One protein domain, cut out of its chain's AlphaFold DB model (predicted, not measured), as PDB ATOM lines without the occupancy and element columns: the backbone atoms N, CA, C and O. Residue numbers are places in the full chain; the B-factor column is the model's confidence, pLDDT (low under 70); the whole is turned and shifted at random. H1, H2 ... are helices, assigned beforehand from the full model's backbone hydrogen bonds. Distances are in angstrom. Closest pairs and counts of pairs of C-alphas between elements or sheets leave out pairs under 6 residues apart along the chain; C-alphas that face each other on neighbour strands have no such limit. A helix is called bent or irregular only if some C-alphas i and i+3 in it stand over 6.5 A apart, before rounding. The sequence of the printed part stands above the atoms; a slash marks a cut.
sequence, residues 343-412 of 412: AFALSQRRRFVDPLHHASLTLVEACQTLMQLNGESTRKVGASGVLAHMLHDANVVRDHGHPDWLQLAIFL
ATOM      1  N   ALA A 343      28.931-100.741   9.005       53.00
ATOM      2  CA  ALA A 343      27.987-100.651  10.123       53.00
ATOM      3  C   ALA A 343      27.740 -99.200  10.571       53.00
ATOM      4  O   ALA A 343      26.601 -98.825  10.861       53.00
ATOM      5  N   PHE A 344      28.785 -98.365  10.567       59.75
ATOM      6  CA  PHE A 344      28.656 -96.932  10.821       59.75
ATOM      7  C   PHE A 344      27.755 -96.284   9.765       59.75
ATOM      8  O   PHE A 344      26.773 -95.640  10.130       59.75
ATOM      9  N   ALA A 345      28.003 -96.549   8.476       63.66
ATOM     10  CA  ALA A 345      27.179 -96.039   7.378       63.66
ATOM     11  C   ALA A 345      25.697 -96.446   7.510       63.66
ATOM     12  O   ALA A 345      24.811 -95.610   7.341       63.66
ATOM     13  N   LEU A 346      25.415 -97.695   7.900       65.88
ATOM     14  CA  LEU A 346      24.046 -98.159   8.153       65.88
ATOM     15  C   LEU A 346      23.400 -97.459   9.358       65.88
ATOM     16  O   LEU A 346      22.225 -97.115   9.291       65.88
ATOM     17  N   SER A 347      24.140 -97.201  10.441       61.62
ATOM     18  CA  SER A 347      23.619 -96.466  11.607       61.62
ATOM     19  C   SER A 347      23.309 -94.997  11.298       61.62
ATOM     20  O   SER A 347      22.274 -94.489  11.725       61.62
ATOM     21  N   GLN A 348      24.168 -94.328  10.513       63.66
ATOM     22  CA  GLN A 348      23.925 -92.962  10.051       63.66
ATOM     23  C   GLN A 348      22.706 -92.938   9.129       63.66
ATOM     24  O   GLN A 348      21.828 -92.099   9.296       63.66
ATOM     25  N   ARG A 349      22.579 -93.929   8.239       67.25
ATOM     26  CA  ARG A 349      21.383 -94.107   7.417       67.25
ATOM     27  C   ARG A 349      20.125 -94.274   8.279       67.25
ATOM     28  O   ARG A 349      19.170 -93.546   8.069       67.25
ATOM     29  N   ARG A 350      20.127 -95.098   9.328       69.12
ATOM     30  CA  ARG A 350      18.943 -95.194  10.209       69.12
ATOM     31  C   ARG A 350      18.617 -93.919  10.976       69.12
ATOM     32  O   ARG A 350      17.473 -93.680  11.329       69.12
ATOM     33  N   ARG A 351      19.626 -93.115  11.293       63.19
ATOM     34  CA  ARG A 351      19.449 -91.888  12.074       63.19
ATOM     35  C   ARG A 351      18.997 -90.707  11.226       63.19
ATOM     36  O   ARG A 351      18.267 -89.863  11.725       63.19
ATOM     37  N   PHE A 352      19.465 -90.633   9.987       62.50
ATOM     38  CA  PHE A 352      19.271 -89.471   9.127       62.50
ATOM     39  C   PHE A 352      18.410 -89.762   7.906       62.50
ATOM     40  O   PHE A 352      17.891 -88.822   7.336       62.50
ATOM     41  N   VAL A 353      18.242 -91.026   7.511       64.94
ATOM     42  CA  VAL A 353      17.463 -91.444   6.332       64.94
ATOM     43  C   VAL A 353      16.164 -92.138   6.733       64.94
ATOM     44  O   VAL A 353      15.136 -91.832   6.149       64.94
ATOM     45  N   ASP A 354      16.150 -93.009   7.747       63.88
ATOM     46  CA  ASP A 354      14.898 -93.680   8.149       63.88
ATOM     47  C   ASP A 354      13.822 -92.721   8.717       63.88
ATOM     48  O   ASP A 354      12.646 -92.956   8.450       63.88
ATOM     49  N   PRO A 355      14.154 -91.621   9.434       63.75
ATOM     50  CA  PRO A 355      13.165 -90.618   9.843       63.75
ATOM     51  C   PRO A 355      12.704 -89.731   8.682       63.75
ATOM     52  O   PRO A 355      11.650 -89.102   8.779       63.75
ATOM     53  N   LEU A 356      13.466 -89.686   7.582       62.16
ATOM     54  CA  LEU A 356      13.046 -89.073   6.325       62.16
ATOM     55  C   LEU A 356      12.087 -90.043   5.622       62.16
ATOM     56  O   LEU A 356      12.403 -90.616   4.583       62.16
ATOM     57  N   HIS A 357      10.900 -90.246   6.199       54.16
ATOM     58  CA  HIS A 357       9.786 -90.976   5.588       54.16
ATOM     59  C   HIS A 357       9.267 -90.214   4.357       54.16
ATOM     60  O   HIS A 357       8.206 -89.600   4.397       54.16
ATOM     61  N   HIS A 358      10.056 -90.187   3.279       53.59
ATOM     62  CA  HIS A 358       9.850 -89.326   2.109       53.59
ATOM     63  C   HIS A 358       9.754 -87.819   2.438       53.59
ATOM     64  O   HIS A 358       9.209 -87.047   1.654       53.59
ATOM     65  N   ALA A 359      10.290 -87.390   3.586       56.62
ATOM     66  CA  ALA A 359      10.194 -86.014   4.058       56.62
ATOM     67  C   ALA A 359      11.247 -85.112   3.393       56.62
ATOM     68  O   ALA A 359      12.449 -85.371   3.467       56.62
ATOM     69  N   SER A 360      10.771 -84.048   2.749       67.06
ATOM     70  CA  SER A 360      11.558 -82.951   2.191       67.06
ATOM     71  C   SER A 360      12.331 -82.228   3.293       67.06
ATOM     72  O   SER A 360      11.723 -81.732   4.241       67.06
ATOM     73  N   LEU A 361      13.652 -82.129   3.154       72.75
ATOM     74  CA  LEU A 361      14.452 -81.192   3.941       72.75
ATOM     75  C   LEU A 361      14.524 -79.868   3.192       72.75
ATOM     76  O   LEU A 361      14.773 -79.848   1.985       72.75
ATOM     77  N   THR A 362      14.384 -78.757   3.908       79.88
ATOM     78  CA  THR A 362      14.827 -77.472   3.363       79.88
ATOM     79  C   THR A 362      16.344 -77.505   3.151       79.88
ATOM     80  O   THR A 362      17.065 -78.215   3.857       79.88
ATOM     81  N   LEU A 363      16.869 -76.706   2.216       80.50
ATOM     82  CA  LEU A 363      18.321 -76.618   1.995       80.50
ATOM     83  C   LEU A 363      19.083 -76.244   3.276       80.50
ATOM     84  O   LEU A 363      20.183 -76.739   3.509       80.50
ATOM     85  N   VAL A 364      18.476 -75.430   4.145       83.50
ATOM     86  CA  VAL A 364      19.043 -75.063   5.449       83.50
ATOM     87  C   VAL A 364      19.137 -76.279   6.366       83.50
ATOM     88  O   VAL A 364      20.195 -76.530   6.938       83.50
ATOM     89  N   GLU A 365      18.066 -77.060   6.496       79.38
ATOM     90  CA  GLU A 365      18.067 -78.271   7.324       79.38
ATOM     91  C   GLU A 365      19.008 -79.338   6.761       79.38
ATOM     92  O   GLU A 365      19.711 -79.997   7.529       79.38
ATOM     93  N   ALA A 366      19.088 -79.473   5.435       79.06
ATOM     94  CA  ALA A 366      20.029 -80.366   4.769       79.06
ATOM     95  C   ALA A 366      21.484 -79.963   5.058       79.06
ATOM     96  O   ALA A 366      22.286 -80.805   5.467       79.06
ATOM     97  N   CYS A 367      21.810 -78.672   4.946       77.06
ATOM     98  CA  CYS A 367      23.128 -78.146   5.304       77.06
ATOM     99  C   CYS A 367      23.441 -78.361   6.784       77.06
ATOM    100  O   CYS A 367      24.512 -78.855   7.123       77.06
ATOM    101  N   GLN A 368      22.500 -78.041   7.674       77.00
ATOM    102  CA  GLN A 368      22.669 -78.210   9.114       77.00
ATOM    103  C   GLN A 368      22.878 -79.691   9.479       77.00
ATOM    104  O   GLN A 368      23.730 -80.008  10.308       77.00
ATOM    105  N   THR A 369      22.159 -80.603   8.820       71.81
ATOM    106  CA  THR A 369      22.302 -82.056   8.990       71.81
ATOM    107  C   THR A 369      23.662 -82.546   8.492       71.81
ATOM    108  O   THR A 369      24.328 -83.319   9.180       71.81
ATOM    109  N   LEU A 370      24.125 -82.060   7.336       70.81
ATOM    110  CA  LEU A 370      25.448 -82.376   6.791       70.81
ATOM    111  C   LEU A 370      26.579 -81.857   7.695       70.81
ATOM    112  O   LEU A 370      27.549 -82.563   7.962       70.81
ATOM    113  N   MET A 371      26.433 -80.642   8.224       69.88
ATOM    114  CA  MET A 371      27.366 -80.069   9.194       69.88
ATOM    115  C   MET A 371      27.421 -80.912  10.472       69.88
ATOM    116  O   MET A 371      28.508 -81.233  10.946       69.88
ATOM    117  N   GLN A 372      26.275 -81.357  10.992       66.44
ATOM    118  CA  GLN A 372      26.215 -82.266  12.144       66.44
ATOM    119  C   GLN A 372      26.862 -83.630  11.857       66.44
ATOM    120  O   GLN A 372      27.613 -84.129  12.698       66.44
ATOM    121  N   LEU A 373      26.640 -84.212  10.671       60.31
ATOM    122  CA  LEU A 373      27.316 -85.438  10.215       60.31
ATOM    123  C   LEU A 373      28.844 -85.276  10.209       60.31
ATOM    124  O   LEU A 373      29.572 -86.184  10.614       60.31
ATOM    125  N   ASN A 374      29.321 -84.092   9.830       59.06
ATOM    126  CA  ASN A 374      30.738 -83.730   9.831       59.06
ATOM    127  C   ASN A 374      31.259 -83.284  11.210       59.06
ATOM    128  O   ASN A 374      32.436 -82.964  11.348       59.06
ATOM    129  N   GLY A 375      30.415 -83.294  12.246       54.84
ATOM    130  CA  GLY A 375      30.780 -82.913  13.610       54.84
ATOM    131  C   GLY A 375      30.805 -81.425  13.905       54.84
ATOM    132  O   GLY A 375      31.228 -81.023  14.983       54.84
ATOM    133  N   GLU A 376      30.297 -80.606  13.000       62.84
ATOM    134  CA  GLU A 376      30.150 -79.164  13.171       62.84
ATOM    135  C   GLU A 376      28.809 -78.814  13.835       62.84
ATOM    136  O   GLU A 376      28.099 -77.899  13.420       62.84
ATOM    137  N   SER A 377      28.446 -79.552  14.889       56.09
ATOM    138  CA  SER A 377      27.132 -79.496  15.548       56.09
ATOM    139  C   SER A 377      26.786 -78.129  16.152       56.09
ATOM    140  O   SER A 377      25.619 -77.856  16.422       56.09
ATOM    141  N   THR A 378      27.791 -77.283  16.390       50.84
ATOM    142  CA  THR A 378      27.672 -75.974  17.051       50.84
ATOM    143  C   THR A 378      27.658 -74.792  16.080       50.84
ATOM    144  O   THR A 378      27.394 -73.664  16.497       50.84
ATOM    145  N   ARG A 379      27.917 -75.013  14.784       58.47
ATOM    146  CA  ARG A 379      27.902 -73.953  13.767       58.47
ATOM    147  C   ARG A 379      26.517 -73.829  13.135       58.47
ATOM    148  O   ARG A 379      25.887 -74.820  12.777       58.47
ATOM    149  N   LYS A 380      26.049 -72.588  12.982       65.44
ATOM    150  CA  LYS A 380      24.819 -72.266  12.241       65.44
ATOM    151  C   LYS A 380      25.149 -72.127  10.757       65.44
ATOM    152  O   LYS A 380      26.185 -71.552  10.430       65.44
ATOM    153  N   VAL A 381      24.255 -72.570   9.869       64.19
ATOM    154  CA  VAL A 381      24.478 -72.499   8.407       64.19
ATOM    155  C   VAL A 381      24.805 -71.074   7.919       64.19
ATOM    156  O   VAL A 381      25.629 -70.898   7.029       64.19
ATOM    157  N   GLY A 382      24.253 -70.041   8.568       62.38
ATOM    158  CA  GLY A 382      24.513 -68.627   8.248       62.38
ATOM    159  C   GLY A 382      25.861 -68.058   8.714       62.38
ATOM    160  O   GLY A 382      26.108 -66.874   8.524       62.38
ATOM    161  N   ALA A 383      26.733 -68.854   9.343       65.50
ATOM    162  CA  ALA A 383      28.053 -68.390   9.783       65.50
ATOM    163  C   ALA A 383      29.084 -68.303   8.638       65.50
ATOM    164  O   ALA A 383      30.112 -67.649   8.789       65.50
ATOM    165  N   SER A 384      28.825 -68.957   7.501       72.44
ATOM    166  CA  SER A 384      29.662 -68.879   6.301       72.44
ATOM    167  C   SER A 384      29.011 -67.954   5.278       72.44
ATOM    168  O   SER A 384      27.889 -68.208   4.841       72.44
ATOM    169  N   GLY A 385      29.720 -66.896   4.871       73.44
ATOM    170  CA  GLY A 385      29.215 -65.931   3.885       73.44
ATOM    171  C   GLY A 385      28.910 -66.560   2.523       73.44
ATOM    172  O   GLY A 385      27.958 -66.161   1.863       73.44
ATOM    173  N   VAL A 386      29.662 -67.596   2.142       78.56
ATOM    174  CA  VAL A 386      29.447 -68.339   0.891       78.56
ATOM    175  C   VAL A 386      28.159 -69.164   0.964       78.56
ATOM    176  O   VAL A 386      27.309 -69.049   0.091       78.56
ATOM    177  N   LEU A 387      27.961 -69.918   2.051       78.81
ATOM    178  CA  LEU A 387      26.728 -70.692   2.265       78.81
ATOM    179  C   LEU A 387      25.500 -69.787   2.395       78.81
ATOM    180  O   LEU A 387      24.433 -70.134   1.901       78.81
ATOM    181  N   ALA A 388      25.644 -68.624   3.034       81.00
ATOM    182  CA  ALA A 388      24.569 -67.646   3.137       81.00
ATOM    183  C   ALA A 388      24.144 -67.112   1.757       81.00
ATOM    184  O   ALA A 388      22.948 -66.991   1.508       81.00
ATOM    185  N   HIS A 389      25.100 -66.855   0.857       85.19
ATOM    186  CA  HIS A 389      24.821 -66.420  -0.515       85.19
ATOM    187  C   HIS A 389      24.163 -67.529  -1.347       85.19
ATOM    188  O   HIS A 389      23.125 -67.302  -1.957       85.19
ATOM    189  N   MET A 390      24.701 -68.749  -1.302       86.94
ATOM    190  CA  MET A 390      24.140 -69.907  -2.014       86.94
ATOM    191  C   MET A 390      22.704 -70.207  -1.562       86.94
ATOM    192  O   MET A 390      21.819 -70.462  -2.376       86.94
ATOM    193  N   LEU A 391      22.439 -70.125  -0.252       88.44
ATOM    194  CA  LEU A 391      21.084 -70.256   0.285       88.44
ATOM    195  C   LEU A 391      20.177 -69.102  -0.137       88.44
ATOM    196  O   LEU A 391      18.986 -69.323  -0.341       88.44
ATOM    197  N   HIS A 392      20.700 -67.879  -0.226       89.00
ATOM    198  CA  HIS A 392      19.926 -66.730  -0.678       89.00
ATOM    199  C   HIS A 392      19.461 -66.926  -2.122       89.00
ATOM    200  O   HIS A 392      18.255 -66.916  -2.361       89.00
ATOM    201  N   ASP A 393      20.378 -67.211  -3.046       89.31
ATOM    202  CA  ASP A 393      20.060 -67.400  -4.466       89.31
ATOM    203  C   ASP A 393      19.081 -68.559  -4.673       89.31
ATOM    204  O   ASP A 393      18.083 -68.444  -5.387       89.31
ATOM    205  N   ALA A 394      19.300 -69.667  -3.966       87.75
ATOM    206  CA  ALA A 394      18.409 -70.815  -4.003       87.75
ATOM    207  C   ALA A 394      17.006 -70.501  -3.450       87.75
ATOM    208  O   ALA A 394      16.004 -71.008  -3.960       87.75
ATOM    209  N   ASN A 395      16.893 -69.664  -2.413       88.19
ATOM    210  CA  ASN A 395      15.594 -69.219  -1.904       88.19
ATOM    211  C   ASN A 395      14.905 -68.263  -2.883       88.19
ATOM    212  O   ASN A 395      13.713 -68.424  -3.113       88.19
ATOM    213  N   VAL A 396      15.643 -67.356  -3.531       90.50
ATOM    214  CA  VAL A 396      15.105 -66.458  -4.567       90.50
ATOM    215  C   VAL A 396      14.469 -67.259  -5.704       90.50
ATOM    216  O   VAL A 396      13.380 -66.929  -6.165       90.50
ATOM    217  N   VAL A 397      15.105 -68.342  -6.144       89.19
ATOM    218  CA  VAL A 397      14.585 -69.216  -7.211       89.19
ATOM    219  C   VAL A 397      13.272 -69.880  -6.805       89.19
ATOM    220  O   VAL A 397      12.321 -69.903  -7.588       89.19
ATOM    221  N   ARG A 398      13.191 -70.373  -5.567       85.81
ATOM    222  CA  ARG A 398      11.957 -70.945  -5.013       85.81
ATOM    223  C   ARG A 398      10.859 -69.896  -4.868       85.81
ATOM    224  O   ARG A 398       9.713 -70.178  -5.202       85.81
ATOM    225  N   ASP A 399      11.194 -68.699  -4.402       90.00
ATOM    226  CA  ASP A 399      10.226 -67.622  -4.179       90.00
ATOM    227  C   ASP A 399       9.630 -67.109  -5.511       90.00
ATOM    228  O   ASP A 399       8.481 -66.675  -5.550       90.00
ATOM    229  N   HIS A 400      10.357 -67.259  -6.625       92.06
ATOM    230  CA  HIS A 400       9.851 -67.043  -7.989       92.06
ATOM    231  C   HIS A 400       9.017 -68.216  -8.553       92.06
ATOM    232  O   HIS A 400       8.563 -68.154  -9.696       92.06
ATOM    233  N   GLY A 401       8.795 -69.284  -7.780       89.00
ATOM    234  CA  GLY A 401       7.957 -70.425  -8.166       89.00
ATOM    235  C   GLY A 401       8.620 -71.411  -9.133       89.00
ATOM    236  O   GLY A 401       7.926 -72.187  -9.792       89.00
ATOM    237  N   HIS A 402       9.948 -71.385  -9.250       89.44
ATOM    238  CA  HIS A 402      10.689 -72.338 -10.073       89.44
ATOM    239  C   HIS A 402      10.791 -73.726  -9.411       89.44
ATOM    240  O   HIS A 402      10.696 -73.835  -8.189       89.44
ATOM    241  N   PRO A 403      10.999 -74.801 -10.196       87.38
ATOM    242  CA  PRO A 403      11.048 -76.163  -9.668       87.38
ATOM    243  C   PRO A 403      12.269 -76.426  -8.770       87.38
ATOM    244  O   PRO A 403      13.355 -75.893  -9.008       87.38
ATOM    245  N   ASP A 404      12.115 -77.340  -7.808       82.00
ATOM    246  CA  ASP A 404      13.120 -77.674  -6.781       82.00
ATOM    247  C   ASP A 404      14.497 -78.062  -7.342       82.00
ATOM    248  O   ASP A 404      15.528 -77.771  -6.738       82.00
ATOM    249  N   TRP A 405      14.551 -78.695  -8.519       85.12
ATOM    250  CA  TRP A 405      15.828 -79.046  -9.149       85.12
ATOM    251  C   TRP A 405      16.623 -77.805  -9.578       85.12
ATOM    252  O   TRP A 405      17.851 -77.837  -9.541       85.12
ATOM    253  N   LEU A 406      15.945 -76.713  -9.957       86.69
ATOM    254  CA  LEU A 406      16.593 -75.452 -10.317       86.69
ATOM    255  C   LEU A 406      17.062 -74.719  -9.061       86.69
ATOM    256  O   LEU A 406      18.165 -74.178  -9.044       86.69
ATOM    257  N   GLN A 407      16.262 -74.770  -7.991       87.75
ATOM    258  CA  GLN A 407      16.681 -74.306  -6.671       87.75
ATOM    259  C   GLN A 407      17.959 -75.033  -6.215       87.75
ATOM    260  O   GLN A 407      18.897 -74.389  -5.753       87.75
ATOM    261  N   LEU A 408      18.024 -76.359  -6.376       84.31
ATOM    262  CA  LEU A 408      19.204 -77.149  -6.022       84.31
ATOM    263  C   LEU A 408      20.406 -76.857  -6.936       84.31
ATOM    264  O   LEU A 408      21.526 -76.792  -6.446       84.31
ATOM    265  N   ALA A 409      20.189 -76.662  -8.237       86.94
ATOM    266  CA  ALA A 409      21.257 -76.350  -9.189       86.94
ATOM    267  C   ALA A 409      21.890 -74.971  -8.959       86.94
ATOM    268  O   ALA A 409      23.050 -74.785  -9.291       86.94
ATOM    269  N   ILE A 410      21.128 -74.017  -8.420       86.62
ATOM    270  CA  ILE A 410      21.622 -72.679  -8.059       86.62
ATOM    271  C   ILE A 410      22.240 -72.676  -6.659       86.62
ATOM    272  O   ILE A 410      23.121 -71.874  -6.365       86.62
ATOM    273  N   PHE A 411      21.794 -73.589  -5.796       85.38
ATOM    274  CA  PHE A 411      22.417 -73.808  -4.503       85.38
ATOM    275  C   PHE A 411      23.819 -74.432  -4.605       85.38
ATOM    276  O   PHE A 411      24.642 -74.131  -3.751       85.38
ATOM    277  N   LEU A 412      24.067 -75.327  -5.570       79.69
ATOM    278  CA  LEU A 412      25.345 -76.030  -5.782       79.69
ATOM    279  C   LEU A 412      26.335 -75.192  -6.597       79.69
ATOM    280  O   LEU A 412      27.536 -75.237  -6.241       79.69
TER     281      LEU A 412
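Overview. This is residues 343 to 412 of the 412 residues of the protein "Inositol oxygenase" of Aphanomyces astaci (UniProt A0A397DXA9). A loose, open row of three parts, with few contacts between them: H1 at one end of the longest axis, H2 in the middle, and a helical hairpin of H3 and H4 at the other end. The loop of residues 353 to 360, between H1 and H2, sticks out free of the rest, and the long link from H2 to H3 bows away from the helices on its way to the hairpin. The printed part has 70 residues with four named helices in the order H1, H2, H3, H4 and no named strand, and its class is all helix. It is only just loose, close to compact, with a radius of gyration of the C-alphas of 13.6 A, and its outline is only just flat, spanning 41 by 27 by 14 A.

Along the chain. H1 is residues 343 to 352 and begins at C-alpha 343, (27.987, -100.651, 10.123); it is 14.2 A long from first to last C-alpha. H2, residues 363 to 373, measures 15.0 A and begins at C-alpha 363, (18.321, -76.618, 1.995). H3, residues 385 to 399, is the longest helix, at 20.7 A. H4, residues 404 to 411, measures 10.3 A and ends at C-alpha 411, (22.417, -73.808, -4.503). No helix is bent or irregular.

Arrangement. H1 touches no helix. H1 and H2 are apart, but only just, with their closest C-alphas 8.0 A apart. H1 is also apart from H3 and from H4. H2 and H3 are close but not clearly touching, and the closest C-alphas, those of Leu 363 and Leu 391, are 7.1 A apart. They run opposite ways at a steep tilt of 37 degrees, only just past shallow. H2 and H4 are only just apart, their closest C-alphas being 8.1 A from each other. H3 and H4 touch and form a helical hairpin, with the C-alphas of Ala 394 and Gln 407 closest at 4.7 A. They run opposite ways at a shallow tilt of 27 degrees. In H1, H2, H3 and H4 every O i to N i+4 pair is within hydrogen-bond range.

Size, cuts and confidence. The two C-alphas farthest apart are those of Ala 343 and His 400, at 42.3 A. The printed part has no cut, and Leu 412 is the chain's last residue. The link from H1 to H2 is short, with 10 residues between them, that from H2 to H3 is long, with 11, and that from H3 to H4 is tight, with 4. The mean pLDDT of the printed part is 73.7, and residues 343 to 360 and 371 to 383 are under 70.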